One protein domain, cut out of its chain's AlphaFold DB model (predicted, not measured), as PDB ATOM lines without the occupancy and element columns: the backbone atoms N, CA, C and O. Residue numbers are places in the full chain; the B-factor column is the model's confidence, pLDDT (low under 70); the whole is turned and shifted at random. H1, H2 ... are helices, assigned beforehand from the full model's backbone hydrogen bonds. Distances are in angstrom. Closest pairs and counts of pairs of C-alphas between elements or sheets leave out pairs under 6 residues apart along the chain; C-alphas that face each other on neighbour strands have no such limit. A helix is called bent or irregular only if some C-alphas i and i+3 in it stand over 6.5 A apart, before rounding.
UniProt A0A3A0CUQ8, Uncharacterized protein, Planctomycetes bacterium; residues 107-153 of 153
ATOM      1  N   ASN A 107     113.455 121.439 180.402       48.66
ATOM      2  CA  ASN A 107     114.356 122.588 180.564       48.66
ATOM      3  C   ASN A 107     114.889 123.112 179.221       48.66
ATOM      4  O   ASN A 107     114.939 124.321 179.027       48.66
ATOM      5  N   MET A 108     115.204 122.231 178.263       51.31
ATOM      6  CA  MET A 108     115.582 122.664 176.908       51.31
ATOM      7  C   MET A 108     114.413 123.290 176.145       51.31
ATOM      8  O   MET A 108     114.611 124.236 175.391       51.31
ATOM      9  N   LYS A 109     113.187 122.796 176.358       53.19
ATOM     10  CA  LYS A 109     111.993 123.316 175.683       53.19
ATOM     11  C   LYS A 109     111.683 124.765 176.073       53.19
ATOM     12  O   LYS A 109     111.229 125.515 175.225       53.19
ATOM     13  N   VAL A 110     111.967 125.159 177.316       58.38
ATOM     14  CA  VAL A 110     111.806 126.549 177.785       58.38
ATOM     15  C   VAL A 110     112.922 127.459 177.261       58.38
ATOM     16  O   VAL A 110     112.684 128.633 177.006       58.38
ATOM     17  N   GLU A 111     114.137 126.939 177.063       65.06
ATOM     18  CA  GLU A 111     115.266 127.726 176.536       65.06
ATOM     19  C   GLU A 111     115.174 127.968 175.014       65.06
ATOM     20  O   GLU A 111     115.830 128.863 174.486       65.06
ATOM     21  N   CYS A 112     114.342 127.193 174.316       73.00
ATOM     22  CA  CYS A 112     114.171 127.238 172.863       73.00
ATOM     23  C   CYS A 112     112.801 127.745 172.395       73.00
ATOM     24  O   CYS A 112     112.544 127.767 171.193       73.00
ATOM     25  N   ASP A 113     111.962 128.164 173.339       81.62
ATOM     26  CA  ASP A 113     110.729 128.913 173.111       81.62
ATOM     27  C   ASP A 113     111.085 130.410 173.057       81.62
ATOM     28  O   ASP A 113     111.155 131.119 174.067       81.62
ATOM     29  N   PHE A 114     111.442 130.874 171.860       77.81
ATOM     30  CA  PHE A 114     111.921 132.242 171.649       77.81
ATOM     31  C   PHE A 114     110.774 133.247 171.609       77.81
ATOM     32  O   PHE A 114     111.001 134.437 171.869       77.81
ATOM     33  N   ASN A 115     109.566 132.785 171.277       82.69
ATOM     34  CA  ASN A 115     108.376 133.621 171.194       82.69
ATOM     35  C   ASN A 115     107.549 133.634 172.509       82.69
ATOM     36  O   ASN A 115     106.729 134.538 172.691       82.69
ATOM     37  N   GLY A 116     107.830 132.719 173.445       81.19
ATOM     38  CA  GLY A 116     107.216 132.607 174.769       81.19
ATOM     39  C   GLY A 116     105.823 131.965 174.777       81.19
ATOM     40  O   GLY A 116     105.050 132.236 175.703       81.19
ATOM     41  N   ASP A 117     105.460 131.194 173.750       81.56
ATOM     42  CA  ASP A 117     104.125 130.600 173.598       81.56
ATOM     43  C   ASP A 117     103.992 129.188 174.205       81.56
ATOM     44  O   ASP A 117     102.892 128.620 174.262       81.56
ATOM     45  N   GLY A 118     105.090 128.647 174.738       77.19
ATOM     46  CA  GLY A 118     105.170 127.338 175.374       77.19
ATOM     47  C   GLY A 118     105.275 126.174 174.388       77.19
ATOM     48  O   GLY A 118     105.273 125.013 174.823       77.19
ATOM     49  N   VAL A 119     105.374 126.433 173.086       81.25
ATOM     50  CA  VAL A 119     105.590 125.472 171.998       81.25
ATOM     51  C   VAL A 119     106.952 125.768 171.361       81.25
ATOM     52  O   VAL A 119     107.499 126.841 171.521       81.25
ATOM     53  N   VAL A 120     107.570 124.758 170.748       80.88
ATOM     54  CA  VAL A 120     108.813 124.954 169.989       80.88
ATOM     55  C   VAL A 120     108.516 124.560 168.551       80.88
ATOM     56  O   VAL A 120     108.339 123.371 168.265       80.88
ATOM     57  N   ASP A 121     108.392 125.544 167.667       80.75
ATOM     58  CA  ASP A 121     108.037 125.357 166.264       80.75
ATOM     59  C   ASP A 121     108.786 126.314 165.307       80.75
ATOM     60  O   ASP A 121     109.797 126.934 165.638       80.75
ATOM     61  N   ALA A 122     108.354 126.379 164.042       80.00
ATOM     62  CA  ALA A 122     109.001 127.227 163.039       80.00
ATOM     63  C   ALA A 122     108.890 128.735 163.347       80.00
ATOM     64  O   ALA A 122     109.682 129.525 162.827       80.00
ATOM     65  N   MET A 123     107.929 129.146 164.177       80.19
ATOM     66  CA  MET A 123     107.768 130.526 164.628       80.19
ATOM     67  C   MET A 123     108.871 130.932 165.607       80.19
ATOM     68  O   MET A 123     109.292 132.090 165.574       80.19
ATOM     69  N   ASP A 124     109.423 129.995 166.378       82.56
ATOM     70  CA  ASP A 124     110.601 130.243 167.218       82.56
ATOM     71  C   ASP A 124     111.854 130.515 166.397       82.56
ATOM     72  O   ASP A 124     112.685 131.332 166.786       82.56
ATOM     73  N   ILE A 125     111.972 129.906 165.213       79.81
ATOM     74  CA  ILE A 125     113.063 130.194 164.270       79.81
ATOM     75  C   ILE A 125     112.974 131.641 163.789       79.81
ATOM     76  O   ILE A 125     113.982 132.341 163.714       79.81
ATOM     77  N   GLN A 126     111.761 132.095 163.470       80.69
ATOM     78  CA  GLN A 126     111.516 133.463 163.029       80.69
ATOM     79  C   GLN A 126     111.838 134.459 164.155       80.69
ATOM     80  O   GLN A 126     112.590 135.408 163.938       80.69
ATOM     81  N   ALA A 127     111.344 134.189 165.369       81.12
ATOM     82  CA  ALA A 127     111.609 135.000 166.556       81.12
ATOM     83  C   ALA A 127     113.100 135.026 166.928       81.12
ATOM     84  O   ALA A 127     113.620 136.060 167.351       81.12
ATOM     85  N   PHE A 128     113.806 133.911 166.725       78.75
ATOM     86  CA  PHE A 128     115.250 133.822 166.889       78.75
ATOM     87  C   PHE A 128     115.978 134.713 165.878       78.75
ATOM     88  O   PHE A 128     116.783 135.542 166.295       78.75
ATOM     89  N   ILE A 129     115.665 134.609 164.580       77.31
ATOM     90  CA  ILE A 129     116.285 135.420 163.514       77.31
ATOM     91  C   ILE A 129     116.100 136.918 163.770       77.31
ATOM     92  O   ILE A 129     117.050 137.688 163.612       77.31
ATOM     93  N   ASP A 130     114.912 137.314 164.222       76.44
ATOM     94  CA  ASP A 130     114.603 138.706 164.550       76.44
ATOM     95  C   ASP A 130     115.379 139.208 165.792       76.44
ATOM     96  O   ASP A 130     115.592 140.412 165.930       76.44
ATOM     97  N   ARG A 131     115.864 138.301 166.661       70.50
ATOM     98  CA  ARG A 131     116.707 138.587 167.845       70.50
ATOM     99  C   ARG A 131     118.221 138.486 167.614       70.50
ATOM    100  O   ARG A 131     118.978 139.035 168.419       70.50
ATOM    101  N   ILE A 132     118.674 137.846 166.530       64.94
ATOM    102  CA  ILE A 132     120.096 137.782 166.135       64.94
ATOM    103  C   ILE A 132     120.798 139.158 166.131       64.94
ATOM    104  O   ILE A 132     121.957 139.194 166.548       64.94
ATOM    105  N   PRO A 133     120.186 140.294 165.714       56.88
ATOM    106  CA  PRO A 133     120.901 141.574 165.716       56.88
ATOM    107  C   PRO A 133     121.378 142.040 167.102       56.88
ATOM    108  O   PRO A 133     122.330 142.815 167.161       56.88
ATOM    109  N   ASP A 134     120.787 141.543 168.195       57.56
ATOM    110  CA  ASP A 134     121.072 142.008 169.562       57.56
ATOM    111  C   ASP A 134     121.917 141.029 170.397       57.56
ATOM    112  O   ASP A 134     122.284 141.323 171.538       57.56
ATOM    113  N   THR A 135     122.256 139.852 169.863       55.91
ATOM    114  CA  THR A 135     123.002 138.831 170.611       55.91
ATOM    115  C   THR A 135     124.490 138.873 170.253       55.91
ATOM    116  O   THR A 135     124.909 138.385 169.211       55.91
ATOM    117  N   HIS A 136     125.325 139.397 171.158       57.38
ATOM    118  CA  HIS A 136     126.800 139.424 171.060       57.38
ATOM    119  C   HIS A 136     127.490 138.032 171.074       57.38
ATOM    120  O   HIS A 136     128.679 137.937 171.375       57.38
ATOM    121  N   GLY A 137     126.767 136.945 170.802       63.03
ATOM    122  CA  GLY A 137     127.292 135.579 170.773       63.03
ATOM    123  C   GLY A 137     127.437 135.047 169.349       63.03
ATOM    124  O   GLY A 137     126.793 135.541 168.429       63.03
ATOM    125  N   ASP A 138     128.236 133.994 169.171       73.12
ATOM    126  CA  ASP A 138     128.426 133.369 167.860       73.12
ATOM    127  C   ASP A 138     127.083 132.864 167.291       73.12
ATOM    128  O   ASP A 138     126.465 131.965 167.878       73.12
ATOM    129  N   PRO A 139     126.613 133.397 166.147       69.06
ATOM    130  CA  PRO A 139     125.290 133.076 165.605       69.06
ATOM    131  C   PRO A 139     125.189 131.612 165.157       69.06
ATOM    132  O   PRO A 139     124.125 131.002 165.227       69.06
ATOM    133  N   LEU A 140     126.319 131.018 164.760       72.56
ATOM    134  CA  LEU A 140     126.428 129.607 164.388       72.56
ATOM    135  C   LEU A 140     126.148 128.670 165.566       72.56
ATOM    136  O   LEU A 140     125.403 127.702 165.428       72.56
ATOM    137  N   LEU A 141     126.700 128.982 166.740       71.06
ATOM    138  CA  LEU A 141     126.552 128.144 167.927       71.06
ATOM    139  C   LEU A 141     125.117 128.187 168.473       71.06
ATOM    140  O   LEU A 141     124.641 127.224 169.069       71.06
ATOM    141  N   GLN A 142     124.421 129.302 168.259       71.38
ATOM    142  CA  GLN A 142     123.021 129.473 168.637       71.38
ATOM    143  C   GLN A 142     122.072 128.784 167.646       71.38
ATOM    144  O   GLN A 142     121.132 128.114 168.073       71.38
ATOM    145  N   ALA A 143     122.361 128.858 166.343       73.44
ATOM    146  CA  ALA A 143     121.610 128.126 165.324       73.44
ATOM    147  C   ALA A 143     121.680 126.603 165.543       73.44
ATOM    148  O   ALA A 143     120.664 125.918 165.444       73.44
ATOM    149  N   GLU A 144     122.848 126.074 165.925       73.94
ATOM    150  CA  GLU A 144     122.983 124.654 166.278       73.94
ATOM    151  C   GLU A 144     122.168 124.262 167.517       73.94
ATOM    152  O   GLU A 144     121.635 123.151 167.562       73.94
ATOM    153  N   ARG A 145     122.048 125.144 168.522       73.12
ATOM    154  CA  ARG A 145     121.206 124.890 169.706       73.12
ATOM    155  C   ARG A 145     119.725 124.850 169.342       73.12
ATOM    156  O   ARG A 145     119.047 123.903 169.729       73.12
ATOM    157  N   LEU A 146     119.257 125.816 168.552       74.81
ATOM    158  CA  LEU A 146     117.881 125.861 168.051       74.81
ATOM    159  C   LEU A 146     117.551 124.602 167.238       74.81
ATOM    160  O   LEU A 146     116.520 123.966 167.451       74.81
ATOM    161  N   GLN A 147     118.460 124.195 166.348       76.56
ATOM    162  CA  GLN A 147     118.304 122.978 165.557       76.56
ATOM    163  C   GLN A 147     118.210 121.729 166.445       76.56
ATOM    164  O   GLN A 147     117.373 120.863 166.194       76.56
ATOM    165  N   ARG A 148     119.029 121.640 167.501       74.44
ATOM    166  CA  ARG A 148     118.965 120.538 168.474       74.44
ATOM    167  C   ARG A 148     117.639 120.515 169.237       74.44
ATOM    168  O   ARG A 148     117.082 119.443 169.448       74.44
ATOM    169  N   CYS A 149     117.109 121.684 169.583       74.19
ATOM    170  CA  CYS A 149     115.814 121.813 170.245       74.19
ATOM    171  C   CYS A 149     114.628 121.420 169.360       74.19
ATOM    172  O   CYS A 149     113.723 120.736 169.830       74.19
ATOM    173  N   LEU A 150     114.644 121.796 168.079       71.50
ATOM    174  CA  LEU A 150     113.587 121.437 167.127       71.50
ATOM    175  C   LEU A 150     113.581 119.946 166.785       71.50
ATOM    176  O   LEU A 150     112.526 119.364 166.543       71.50
ATOM    177  N   LEU A 151     114.763 119.329 166.737       76.31
ATOM    178  CA  LEU A 151     114.914 117.920 166.379       76.31
ATOM    179  C   LEU A 151     114.747 116.971 167.570       76.31
ATOM    180  O   LEU A 151     114.692 115.766 167.344       76.31
ATOM    181  N   GLY A 152     114.639 117.496 168.797       63.88
ATOM    182  CA  GLY A 152     114.380 116.713 170.004       63.88
ATOM    183  C   GLY A 152     115.387 115.578 170.194       63.88
ATOM    184  O   GLY A 152     115.033 114.412 170.028       63.88
ATOM    185  N   SER A 153     116.638 115.916 170.515       47.75
ATOM    186  CA  SER A 153     117.657 114.937 170.930       47.75
ATOM    187  C   SER A 153     117.704 114.763 172.440       47.75
ATOM    188  O   SER A 153     117.875 115.811 173.106       47.75
TER     189      SER A 153
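AT A GLANCE: This is residues 107 to 153 of the 153 residues of an uncharacterized protein of Planctomycetes bacterium (UniProt A0A3A0CUQ8). Two helices of equal residue count, H2 and H3, run side by side in opposite ways with few contacts between them, like the limbs of a U closed at one end by residues 135 to 138. At the U's other end the short helix H1 sits near the last part of H3, and the loop of residues 112 to 121 leads from it to H2. Residues 133 to 138, of which 133 and 134 belong to H2, stick out. The printed part has 47 residues, with three named helices in the order H1, H2, H3 and no named strand, an all-helix class; it is compact, with a radius of gyration of the C-alphas of 10.0 A and spans of 24 by 21 by 17 A.

IN THESE COORDINATES: Find C-alpha 122 at (109.001, 127.227, 163.039); from there H2, residues 122 to 134, runs 20.2 A to C-alpha 134. H2 is irregular: C-alphas 130 and 133 are 7.0 A apart. H3, residues 139 to 151, runs 18.4 A from (125.290, 133.076, 165.605) to (114.914, 117.920, 166.379). H1, residues 107 to 111, begins at (114.356, 122.588, 180.564).

HOW THE PARTS SIT: Look first at H2 and H3, close but not clearly touching: their closest C-alphas, of Ile 132 and Pro 139, are 7.0 A apart. They run opposite ways at a shallow tilt of 17 degrees. H1 and H3 are close but not clearly touching, with the closest C-alphas, of Met 108 and Cys 149, 6.7 A apart. H1 and H2 are apart. In H1 and H3 every O i to N i+4 pair is within hydrogen-bond range; in H2, 7 of 9 are.

THE WHOLE: Look at Pro 133 and Ser 153 for the two C-alphas farthest apart, 27.3 A. The printed part has no cut; the link from H2 to H3 is tight and that from H1 to H2 short. The model's pLDDT is under 70 at residues 107 to 111, 132 to 137, 139 and 152 to 153.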